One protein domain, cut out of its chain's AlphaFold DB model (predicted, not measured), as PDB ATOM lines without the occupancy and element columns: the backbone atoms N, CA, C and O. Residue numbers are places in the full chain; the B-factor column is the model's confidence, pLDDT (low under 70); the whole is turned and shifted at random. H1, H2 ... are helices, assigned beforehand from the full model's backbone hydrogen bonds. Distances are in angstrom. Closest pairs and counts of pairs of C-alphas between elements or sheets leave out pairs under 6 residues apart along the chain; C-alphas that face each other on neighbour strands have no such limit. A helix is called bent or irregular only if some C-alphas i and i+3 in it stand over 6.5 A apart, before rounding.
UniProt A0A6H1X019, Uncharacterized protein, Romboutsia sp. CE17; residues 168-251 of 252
ATOM      1  N   LYS A 168     108.240  95.030  89.979       89.00
ATOM      2  CA  LYS A 168     109.427  95.806  89.589       89.00
ATOM      3  C   LYS A 168     109.448  97.174  90.265       89.00
ATOM      4  O   LYS A 168     110.488  97.551  90.800       89.00
ATOM      5  N   ASN A 169     108.323  97.887  90.283       89.94
ATOM      6  CA  ASN A 169     108.215  99.179  90.962       89.94
ATOM      7  C   ASN A 169     108.480  99.050  92.462       89.94
ATOM      8  O   ASN A 169     109.284  99.807  92.995       89.94
ATOM      9  N   ASN A 170     107.912  98.040  93.121       90.56
ATOM     10  CA  ASN A 170     108.147  97.787  94.542       90.56
ATOM     11  C   ASN A 170     109.626  97.487  94.838       90.56
ATOM     12  O   ASN A 170     110.165  97.942  95.847       90.56
ATOM     13  N   LYS A 171     110.309  96.725  93.970       88.56
ATOM     14  CA  LYS A 171     111.758  96.477  94.091       88.56
ATOM     15  C   LYS A 171     112.576  97.750  93.898       88.56
ATOM     16  O   LYS A 171     113.540  97.959  94.630       88.56
ATOM     17  N   LEU A 172     112.194  98.599  92.943       88.50
ATOM     18  CA  LEU A 172     112.832  99.896  92.726       88.50
ATOM     19  C   LEU A 172     112.646 100.816  93.935       88.50
ATOM     20  O   LEU A 172     113.625 101.369  94.421       88.50
ATOM     21  N   GLU A 173     111.425 100.948  94.448       88.62
ATOM     22  CA  GLU A 173     111.107 101.789  95.604       88.62
ATOM     23  C   GLU A 173     111.868 101.343  96.856       88.62
ATOM     24  O   GLU A 173     112.525 102.160  97.506       88.62
ATOM     25  N   LYS A 174     111.864 100.036  97.152       87.62
ATOM     26  CA  LYS A 174     112.661  99.461  98.245       87.62
ATOM     27  C   LYS A 174     114.147  99.733  98.058       87.62
ATOM     28  O   LYS A 174     114.787 100.198  98.994       87.62
ATOM     29  N   GLY A 175     114.679  99.512  96.858       85.31
ATOM     30  CA  GLY A 175     116.094  99.735  96.594       85.31
ATOM     31  C   GLY A 175     116.513 101.196  96.707       85.31
ATOM     32  O   GLY A 175     117.508 101.490  97.361       85.31
ATOM     33  N   VAL A 176     115.726 102.134  96.172       83.75
ATOM     34  CA  VAL A 176     115.971 103.577  96.351       83.75
ATOM     35  C   VAL A 176     115.947 103.944  97.832       83.75
ATOM     36  O   VAL A 176     116.838 104.648  98.299       83.75
ATOM     37  N   THR A 177     114.962 103.439  98.575       82.81
ATOM     38  CA  THR A 177     114.816 103.688 100.013       82.81
ATOM     39  C   THR A 177     116.026 103.164 100.789       82.81
ATOM     40  O   THR A 177     116.646 103.907 101.548       82.81
ATOM     41  N   ASN A 178     116.417 101.912 100.548       82.62
ATOM     42  CA  ASN A 178     117.566 101.267 101.180       82.62
ATOM     43  C   ASN A 178     118.870 102.004 100.878       82.62
ATOM     44  O   ASN A 178     119.654 102.259 101.788       82.62
ATOM     45  N   LEU A 179     119.085 102.393  99.620       78.38
ATOM     46  CA  LEU A 179     120.244 103.178  99.206       78.38
ATOM     47  C   LEU A 179     120.265 104.555  99.884       78.38
ATOM     48  O   LEU A 179     121.306 104.981 100.382       78.38
ATOM     49  N   PHE A 180     119.119 105.234  99.960       76.06
ATOM     50  CA  PHE A 180     119.007 106.536 100.612       76.06
ATOM     51  C   PHE A 180     119.329 106.453 102.110       76.06
ATOM     52  O   PHE A 180     120.152 107.220 102.604       76.06
ATOM     53  N   PHE A 181     118.761 105.488 102.838       76.81
ATOM     54  CA  PHE A 181     119.038 105.325 104.269       76.81
ATOM     55  C   PHE A 181     120.444 104.796 104.557       76.81
ATOM     56  O   PHE A 181     121.071 105.238 105.519       76.81
ATOM     57  N   ALA A 182     120.974 103.904 103.717       72.69
ATOM     58  CA  ALA A 182     122.361 103.464 103.819       72.69
ATOM     59  C   ALA A 182     123.337 104.626 103.598       72.69
ATOM     60  O   ALA A 182     124.383 104.654 104.246       72.69
ATOM     61  N   SER A 183     122.964 105.613 102.771       68.38
ATOM     62  CA  SER A 183     123.781 106.804 102.517       68.38
ATOM     63  C   SER A 183     123.971 107.731 103.719       68.38
ATOM     64  O   SER A 183     124.924 108.508 103.761       68.38
ATOM     65  N   SER A 184     123.104 107.606 104.727       66.88
ATOM     66  CA  SER A 184     123.225 108.309 106.006       66.88
ATOM     67  C   SER A 184     124.350 107.753 106.888       66.88
ATOM     68  O   SER A 184     124.720 108.379 107.880       66.88
ATOM     69  N   SER A 185     124.895 106.574 106.560       66.19
ATOM     70  CA  SER A 185     126.038 105.992 107.261       66.19
ATOM     71  C   SER A 185     127.349 106.628 106.777       66.19
ATOM     72  O   SER A 185     127.594 106.656 105.569       66.19
ATOM     73  N   PRO A 186     128.257 107.050 107.680       61.34
ATOM     74  CA  PRO A 186     129.555 107.622 107.306       61.34
ATOM     75  C   PRO A 186     130.424 106.702 106.435       61.34
ATOM     76  O   PRO A 186     131.291 107.180 105.708       61.34
ATOM     77  N   ASN A 187     130.186 105.387 106.500       61.06
ATOM     78  CA  ASN A 187     130.947 104.376 105.763       61.06
ATOM     79  C   ASN A 187     130.423 104.137 104.335       61.06
ATOM     80  O   ASN A 187     131.148 103.581 103.515       61.06
ATOM     81  N   ASN A 188     129.202 104.585 104.023       60.19
ATOM     82  CA  ASN A 188     128.517 104.322 102.756       60.19
ATOM     83  C   ASN A 188     128.025 105.642 102.148       60.19
ATOM     84  O   ASN A 188     126.831 105.842 101.995       60.19
ATOM     85  N   SER A 189     128.907 106.598 101.844       60.00
ATOM     86  CA  SER A 189     128.454 107.895 101.323       60.00
ATOM     87  C   SER A 189     127.755 107.766  99.957       60.00
ATOM     88  O   SER A 189     128.116 106.934  99.121       60.00
ATOM     89  N   MET A 190     126.798 108.658  99.675       59.84
ATOM     90  CA  MET A 190     126.163 108.759  98.350       59.84
ATOM     91  C   MET A 190     127.193 108.969  97.220       59.84
ATOM     92  O   MET A 190     126.987 108.539  96.086       59.84
ATOM     93  N   GLU A 191     128.330 109.598  97.531       57.25
ATOM     94  CA  GLU A 191     129.444 109.816  96.606       57.25
ATOM     95  C   GLU A 191     130.185 108.511  96.250       57.25
ATOM     96  O   GLU A 191     130.554 108.311  95.087       57.25
ATOM     97  N   ASN A 192     130.305 107.580  97.204       53.84
ATOM     98  CA  ASN A 192     130.803 106.221  96.966       53.84
ATOM     99  C   ASN A 192     129.794 105.385  96.167       53.84
ATOM    100  O   ASN A 192     130.169 104.736  95.192       53.84
ATOM    101  N   MET A 193     128.506 105.517  96.489       56.28
ATOM    102  CA  MET A 193     127.373 104.920  95.767       56.28
ATOM    103  C   MET A 193     127.342 105.312  94.281       56.28
ATOM    104  O   MET A 193     127.032 104.517  93.396       56.28
ATOM    105  N   ILE A 194     127.696 106.565  93.992       53.00
ATOM    106  CA  ILE A 194     127.815 107.094  92.639       53.00
ATOM    107  C   ILE A 194     128.990 106.419  91.909       53.00
ATOM    108  O   ILE A 194     128.936 106.253  90.689       53.00
ATOM    109  N   ASN A 195     130.050 105.991  92.595       57.12
ATOM    110  CA  ASN A 195     131.270 105.456  91.993       57.12
ATOM    111  C   ASN A 195     131.275 103.919  91.854       57.12
ATOM    112  O   ASN A 195     132.242 103.260  92.220       57.12
ATOM    113  N   LEU A 196     130.244 103.371  91.197       55.28
ATOM    114  CA  LEU A 196     130.031 101.938  90.885       55.28
ATOM    115  C   LEU A 196     131.170 101.225  90.120       55.28
ATOM    116  O   LEU A 196     131.066 100.045  89.802       55.28
ATOM    117  N   SER A 197     132.234 101.947  89.760       51.53
ATOM    118  CA  SER A 197     133.427 101.402  89.103       51.53
ATOM    119  C   SER A 197     134.404 100.738  90.075       51.53
ATOM    120  O   SER A 197     135.245  99.952  89.643       51.53
ATOM    121  N   LYS A 198     134.289 101.032  91.375       52.25
ATOM    122  CA  LYS A 198     135.021 100.338  92.430       52.25
ATOM    123  C   LYS A 198     134.090  99.305  93.047       52.25
ATOM    124  O   LYS A 198     133.079  99.658  93.640       52.25
ATOM    125  N   SER A 199     134.441  98.033  92.924       47.97
ATOM    126  CA  SER A 199     133.735  96.879  93.502       47.97
ATOM    127  C   SER A 199     133.709  96.849  95.040       47.97
ATOM    128  O   SER A 199     133.380  95.822  95.622       47.97
ATOM    129  N   GLU A 200     134.126  97.928  95.704       51.03
ATOM    130  CA  GLU A 200     134.344  97.986  97.150       51.03
ATOM    131  C   GLU A 200     133.039  98.227  97.927       51.03
ATOM    132  O   GLU A 200     132.949  97.833  99.085       51.03
ATOM    133  N   ASP A 201     131.997  98.777  97.289       60.81
ATOM    134  CA  ASP A 201     130.673  98.943  97.901       60.81
ATOM    135  C   ASP A 201     129.719  97.822  97.454       60.81
ATOM    136  O   ASP A 201     128.847  97.978  96.590       60.81
ATOM    137  N   ALA A 202     129.942  96.635  98.026       70.75
ATOM    138  CA  ALA A 202     129.149  95.442  97.742       70.75
ATOM    139  C   ALA A 202     127.657  95.652  98.048       70.75
ATOM    140  O   ALA A 202     126.809  95.061  97.383       70.75
ATOM    141  N   PHE A 203     127.322  96.512  99.016       75.44
ATOM    142  CA  PHE A 203     125.940  96.817  99.370       75.44
ATOM    143  C   PHE A 203     125.234  97.573  98.241       75.44
ATOM    144  O   PHE A 203     124.212  97.104  97.739       75.44
ATOM    145  N   ALA A 204     125.806  98.692  97.783       72.50
ATOM    146  CA  ALA A 204     125.204  99.507  96.730       72.50
ATOM    147  C   ALA A 204     125.053  98.737  95.407       72.50
ATOM    148  O   ALA A 204     124.025  98.833  94.732       72.50
ATOM    149  N   TYR A 205     126.063  97.937  95.049       74.94
ATOM    150  CA  TYR A 205     126.013  97.107  93.848       74.94
ATOM    151  C   TYR A 205     124.946  96.009  93.947       74.94
ATOM    152  O   TYR A 205     124.189  95.806  92.996       74.94
ATOM    153  N   ASN A 206     124.846  95.329  95.092       78.31
ATOM    154  CA  ASN A 206     123.837  94.292  95.304       78.31
ATOM    155  C   ASN A 206     122.418  94.870  95.309       78.31
ATOM    156  O   ASN A 206     121.518  94.269  94.725       78.31
ATOM    157  N   GLU A 207     122.215  96.054  95.886       79.31
ATOM    158  CA  GLU A 207     120.895  96.682  95.908       79.31
ATOM    159  C   GLU A 207     120.468  97.150  94.511       79.31
ATOM    160  O   GLU A 207     119.349  96.875  94.081       79.31
ATOM    161  N   LEU A 208     121.388  97.729  93.728       78.94
ATOM    162  CA  LEU A 208     121.152  98.005  92.307       78.94
ATOM    163  C   LEU A 208     120.859  96.723  91.518       78.94
ATOM    164  O   LEU A 208     119.959  96.700  90.679       78.94
ATOM    165  N   LYS A 209     121.576  95.632  91.803       80.94
ATOM    166  CA  LYS A 209     121.303  94.327  91.194       80.94
ATOM    167  C   LYS A 209     119.878  93.866  91.500       80.94
ATOM    168  O   LYS A 209     119.167  93.456  90.584       80.94
ATOM    169  N   ASN A 210     119.424  94.011  92.740       84.19
ATOM    170  CA  ASN A 210     118.071  93.649  93.160       84.19
ATOM    171  C   ASN A 210     116.991  94.520  92.495       84.19
ATOM    172  O   ASN A 210     115.992  93.989  92.005       84.19
ATOM    173  N   MET A 211     117.222  95.833  92.400       84.75
ATOM    174  CA  MET A 211     116.341  96.800  91.729       84.75
ATOM    175  C   MET A 211     116.096  96.465  90.254       84.75
ATOM    176  O   MET A 211     114.992  96.651  89.744       84.75
ATOM    177  N   PHE A 212     117.115  95.941  89.570       84.62
ATOM    178  CA  PHE A 212     117.051  95.591  88.151       84.62
ATOM    179  C   PHE A 212     116.911  94.084  87.895       84.62
ATOM    180  O   PHE A 212     117.224  93.625  86.802       84.62
ATOM    181  N   ASN A 213     116.412  93.299  88.862       82.75
ATOM    182  CA  ASN A 213     116.218  91.844  88.721       82.75
ATOM    183  C   ASN A 213     117.470  91.092  88.231       82.75
ATOM    184  O   ASN A 213     117.374  90.180  87.414       82.75
ATOM    185  N   ALA A 214     118.645  91.488  88.710       79.62
ATOM    186  CA  ALA A 214     119.939  90.944  88.313       79.62
ATOM    187  C   ALA A 214     120.290  91.076  86.818       79.62
ATOM    188  O   ALA A 214     121.172  90.370  86.335       79.62
ATOM    189  N   ASP A 215     119.663  92.012  86.098       81.31
ATOM    190  CA  ASP A 215     120.013  92.359  84.718       81.31
ATOM    191  C   ASP A 215     121.357  93.112  84.666       81.31
ATOM    192  O   ASP A 215     121.435  94.345  84.673       81.31
ATOM    193  N   GLU A 216     122.447  92.343  84.642       76.50
ATOM    194  CA  GLU A 216     123.814  92.866  84.628       76.50
ATOM    195  C   GLU A 216     124.118  93.710  83.388       76.50
ATOM    196  O   GLU A 216     124.899  94.656  83.472       76.50
ATOM    197  N   GLU A 217     123.496  93.426  82.246       79.62
ATOM    198  CA  GLU A 217     123.698  94.206  81.023       79.62
ATOM    199  C   GLU A 217     123.078  95.599  81.140       79.62
ATOM    200  O   GLU A 217     123.694  96.599  80.756       79.62
ATOM    201  N   ARG A 218     121.886  95.696  81.733       78.25
ATOM    202  CA  ARG A 218     121.252  96.986  82.020       78.25
ATOM    203  C   ARG A 218     122.050  97.797  83.036       78.25
ATOM    204  O   ARG A 218     122.236  98.996  82.836       78.25
ATOM    205  N   ILE A 219     122.599  97.148  84.061       75.75
ATOM    206  CA  ILE A 219     123.474  97.789  85.052       75.75
ATOM    207  C   ILE A 219     124.773  98.283  84.397       75.75
ATOM    208  O   ILE A 219     125.148  99.443  84.570       75.75
ATOM    209  N   LYS A 220     125.429  97.459  83.570       75.25
ATOM    210  CA  LYS A 220     126.631  97.858  82.812       75.25
ATOM    211  C   LYS A 220     126.360  99.043  81.885       75.25
ATOM    212  O   LYS A 220     127.193  99.945  81.806       75.25
ATOM    213  N   LYS A 221     125.208  99.070  81.203       77.75
ATOM    214  CA  LYS A 221     124.793 100.214  80.371       77.75
ATOM    215  C   LYS A 221     124.660 101.489  81.201       77.75
ATOM    216  O   LYS A 221     125.241 102.495  80.818       77.75
ATOM    217  N   LEU A 222     123.982 101.437  82.350       72.25
ATOM    218  CA  LEU A 222     123.841 102.591  83.250       72.25
ATOM    219  C   LEU A 222     125.200 103.133  83.720       72.25
ATOM    220  O   LEU A 222     125.417 104.345  83.736       72.25
ATOM    221  N   ILE A 223     126.135 102.238  84.053       69.94
ATOM    222  CA  ILE A 223     127.497 102.611  84.461       69.94
ATOM    223  C   ILE A 223     128.258 103.277  83.302       69.94
ATOM    224  O   ILE A 223     128.920 104.296  83.519       69.94
ATOM    225  N   LYS A 224     128.138 102.752  82.074       70.50
ATOM    226  CA  LYS A 224     128.771 103.327  80.873       70.50
ATOM    227  C   LYS A 224     128.231 104.715  80.531       70.50
ATOM    228  O   LYS A 224     129.025 105.636  80.378       70.50
ATOM    229  N   THR A 225     126.909 104.903  80.531       67.75
ATOM    230  CA  THR A 225     126.281 106.207  80.247       67.75
ATOM    231  C   THR A 225     126.823 107.313  81.158       67.75
ATOM    232  O   THR A 225     127.006 108.454  80.742       67.75
ATOM    233  N   LYS A 226     127.142 106.982  82.414       62.41
ATOM    234  CA  LYS A 226     127.753 107.928  83.350       62.41
ATOM    235  C   LYS A 226     129.204 108.283  82.995       62.41
ATOM    236  O   LYS A 226     129.613 109.428  83.205       62.41
ATOM    237  N   GLN A 227     129.993 107.321  82.518       61.97
ATOM    238  CA  GLN A 227     131.374 107.569  82.090       61.97
ATOM    239  C   GLN A 227     131.404 108.542  80.908       61.97
ATOM    240  O   GLN A 227     132.185 109.493  80.937       61.97
ATOM    241  N   ASP A 228     130.486 108.381  79.955       61.34
ATOM    242  CA  ASP A 228     130.366 109.259  78.788       61.34
ATOM    243  C   ASP A 228     129.997 110.696  79.197       61.34
ATOM    244  O   ASP A 228     130.698 111.641  78.842       61.34
ATOM    245  N   VAL A 229     129.007 110.872  80.084       62.62
ATOM    246  CA  VAL A 229     128.624 112.199  80.617       62.62
ATOM    247  C   VAL A 229     129.772 112.882  81.376       62.62
ATOM    248  O   VAL A 229     129.921 114.109  81.343       62.62
ATOM    249  N   LYS A 230     130.600 112.112  82.093       61.62
ATOM    250  CA  LYS A 230     131.767 112.650  82.810       61.62
ATOM    251  C   LYS A 230     132.870 113.075  81.833       61.62
ATOM    252  O   LYS A 230     133.500 114.112  82.054       61.62
ATOM    253  N   ASN A 231     133.067 112.313  80.760       60.84
ATOM    254  CA  ASN A 231     134.018 112.623  79.695       60.84
ATOM    255  C   ASN A 231     133.599 113.867  78.899       60.84
ATOM    256  O   ASN A 231     134.445 114.722  78.645       60.84
ATOM    257  N   ASP A 232     132.309 114.038  78.613       65.50
ATOM    258  CA  ASP A 232     131.788 115.227  77.927       65.50
ATOM    259  C   ASP A 232     132.007 116.506  78.742       65.50
ATOM    260  O   ASP A 232     132.497 117.511  78.219       65.50
ATOM    261  N   LYS A 233     131.752 116.464  80.059       67.44
ATOM    262  CA  LYS A 233     132.055 117.595  80.955       67.44
ATOM    263  C   LYS A 233     133.554 117.911  81.010       67.44
ATOM    264  O   LYS A 233     133.934 119.081  81.029       67.44
ATOM    265  N   LEU A 234     134.420 116.893  81.022       62.16
ATOM    266  CA  LEU A 234     135.879 117.072  80.991       62.16
ATOM    267  C   LEU A 234     136.356 117.673  79.661       62.16
ATOM    268  O   LEU A 234     137.203 118.569  79.662       62.16
ATOM    269  N   LEU A 235     135.783 117.235  78.537       65.88
ATOM    270  CA  LEU A 235     136.045 117.795  77.212       65.88
ATOM    271  C   LEU A 235     135.629 119.266  77.145       65.88
ATOM    272  O   LEU A 235     136.416 120.105  76.695       65.88
ATOM    273  N   GLU A 236     134.459 119.611  77.680       75.81
ATOM    274  CA  GLU A 236     133.974 120.989  77.739       75.81
ATOM    275  C   GLU A 236     134.900 121.886  78.582       75.81
ATOM    276  O   GLU A 236     135.285 122.973  78.141       75.81
ATOM    277  N   ILE A 237     135.347 121.418  79.752       72.94
ATOM    278  CA  ILE A 237     136.302 122.147  80.605       72.94
ATOM    279  C   ILE A 237     137.656 122.313  79.900       72.94
ATOM    280  O   ILE A 237     138.212 123.415  79.884       72.94
ATOM    281  N   SER A 238     138.161 121.261  79.249       71.50
ATOM    282  CA  SER A 238     139.418 121.316  78.491       71.50
ATOM    283  C   SER A 238     139.351 122.328  77.340       71.50
ATOM    284  O   SER A 238     140.313 123.058  77.087       71.50
ATOM    285  N   SER A 239     138.195 122.443  76.680       73.50
ATOM    286  CA  SER A 239     137.972 123.394  75.590       73.50
ATOM    287  C   SER A 239     137.960 124.848  76.086       73.50
ATOM    288  O   SER A 239     138.551 125.729  75.454       73.50
ATOM    289  N   LYS A 240     137.361 125.095  77.261       79.06
ATOM    290  CA  LYS A 240     137.339 126.409  77.923       79.06
ATOM    291  C   LYS A 240     138.736 126.821  78.392       79.06
ATOM    292  O   LYS A 240     139.124 127.972  78.201       79.06
ATOM    293  N   LEU A 241     139.518 125.884  78.932       75.00
ATOM    294  CA  LEU A 241     140.907 126.124  79.339       75.00
ATOM    295  C   LEU A 241     141.807 126.456  78.141       75.00
ATOM    296  O   LEU A 241     142.504 127.467  78.173       75.00
ATOM    297  N   LYS A 242     141.709 125.697  77.039       77.94
ATOM    298  CA  LYS A 242     142.447 125.984  75.794       77.94
ATOM    299  C   LYS A 242     142.094 127.352  75.201       77.94
ATOM    300  O   LYS A 242     142.980 128.064  74.732       77.94
ATOM    301  N   LYS A 243     140.817 127.762  75.242       77.00
ATOM    302  CA  LYS A 243     140.403 129.123  74.847       77.00
ATOM    303  C   LYS A 243     141.042 130.190  75.738       77.00
ATOM    304  O   LYS A 243     141.562 131.171  75.217       77.00
ATOM    305  N   LYS A 244     141.054 129.983  77.057       76.81
ATOM    306  CA  LYS A 244     141.650 130.917  78.026       76.81
ATOM    307  C   LYS A 244     143.164 131.071  77.837       76.81
ATOM    308  O   LYS A 244     143.676 132.183  77.906       76.81
ATOM    309  N   GLU A 245     143.876 129.984  77.547       72.06
ATOM    310  CA  GLU A 245     145.307 130.034  77.215       72.06
ATOM    311  C   GLU A 245     145.580 130.735  75.884       72.06
ATOM    312  O   GLU A 245     146.552 131.479  75.770       72.06
ATOM    313  N   LYS A 246     144.716 130.538  74.882       73.25
ATOM    314  CA  LYS A 246     144.830 131.226  73.591       73.25
ATOM    315  C   LYS A 246     144.617 132.736  73.735       73.25
ATOM    316  O   LYS A 246     145.363 133.491  73.129       73.25
ATOM    317  N   ILE A 247     143.671 133.163  74.575       73.56
ATOM    318  CA  ILE A 247     143.449 134.581  74.915       73.56
ATOM    319  C   ILE A 247     144.678 135.160  75.631       73.56
ATOM    320  O   ILE A 247     145.215 136.168  75.184       73.56
ATOM    321  N   LYS A 248     145.222 134.456  76.637       71.06
ATOM    322  CA  LYS A 248     146.469 134.862  77.314       71.06
ATOM    323  C   LYS A 248     147.667 134.990  76.366       71.06
ATOM    324  O   LYS A 248     148.472 135.897  76.531       71.06
ATOM    325  N   LYS A 249     147.805 134.094  75.381       69.75
ATOM    326  CA  LYS A 249     148.882 134.153  74.372       69.75
ATOM    327  C   LYS A 249     148.710 135.292  73.362       69.75
ATOM    328  O   LYS A 249     149.688 135.669  72.729       69.75
ATOM    329  N   LEU A 250     147.496 135.821  73.208       71.12
ATOM    330  CA  LEU A 250     147.185 136.948  72.325       71.12
ATOM    331  C   LEU A 250     147.310 138.314  73.027       71.12
ATOM    332  O   LEU A 250     147.123 139.331  72.371       71.12
ATOM    333  N   GLY A 251     147.656 138.345  74.321       55.50
ATOM    334  CA  GLY A 251     147.909 139.588  75.060       55.50
ATOM    335  C   GLY A 251     146.669 140.454  75.306       55.50
ATOM    336  O   GLY A 251     146.816 141.661  75.484       55.50
TER     337      GLY A 251
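What this domain is: This is residues 168 to 251 of the 252 residues of an uncharacterized protein of Romboutsia sp. CE17 (UniProt A0A6H1X019). One long helix, H4, runs out as an arm from a small head, in which the helices H1 and H3 lie side by side, running opposite ways, with the short helix H2 and its links near them. The first residues of H4 belong to this head, where H4 follows H3 after a tight turn and sets off at a steep angle to it, while residues 228 to 251 stick out and make the length of the whole. The printed part has 84 residues with four named helices, in the order H1, H2, H3, H4 along the chain, and no named strand; the class is all helix. The whole is extended, with a radius of gyration of the C-alphas of 18.3 A, and only just elongated, spanning 60 by 30 by 22 A along its three main axes.

How they stand to each other: The longest helix, H4, residues 216 to 249, only just touches H3, residues 202 to 211, with 3 pairs of C-alphas within 8 A. H4 touches H3 with residues 216 to 219 alone, and the closest C-alphas of the two helices are those of Lys 209 and Glu 216, 7.2 A apart. Their lines stand at a steep tilt of 65 degrees, and they run opposite ways. H3 also touches H1, residues 168 to 182, with 12 pairs of C-alphas within 8 A. The closest C-alphas of H1 and H3 are those of Leu 172 and Met 211, 4.8 A apart. These two helices run opposite ways at a shallow tilt of 22 degrees, and their centres are 9.8 A apart. H2, residues 190 to 194, touches no helix. It is close to H3 but not clearly touching, the closest C-alphas being those of Met 193 and Ala 204, 5.9 A apart. It is also close to H1 but not clearly touching, with the C-alphas of Phe 180 and Met 190 closest at 7.8 A. H4 is apart from H1 and from H2. In H1, H2, H3 and H4 every O i to N i+4 pair is within hydrogen-bond range.

Where its parts are: H4 has 34 residues, Glu 216 to Lys 249, and measures 49.4 A from first to last C-alpha; it begins at C-alpha 216 (123.814, 92.866, 84.628) and ends at C-alpha 249 (148.882, 134.153, 74.372). H3, Ala 202 to Met 211, has 10 residues and is 14.2 A long between its first and last C-alphas. H1, Lys 168 to Ala 182, has 15 residues and a length of 20.7 A, beginning at C-alpha 168 (109.427, 95.806, 89.589). H2, Met 190 to Ile 194, has 5 residues and a length of 6.2 A. The helices are not bent.

The domain as a whole: The two C-alphas farthest apart in the domain are those of Asn 170 and Gly 251, at 60.9 A. Residues 228 to 251, of which 228 to 249 belong to H4, stand free. Without them the body has 60 residues, spans 30 by 28 by 16 A and has a radius of gyration of 11.1 A, 1.07 times that of a compact globule of as many residues. The printed part has no cut. The link from H3 to H4, 4 residues, is tight; the links from H1 to H2 and from H2 to H3, 7 residues each, are short, and no link is long. The mean pLDDT of the printed part is 71.6. In this predicted model 33 residues are under 70: residues 183 to 201, residue 223, residues 225 to 235, residue 249 and residue 251. The mean pLDDT of H2 is 56, and that of H1 is 84.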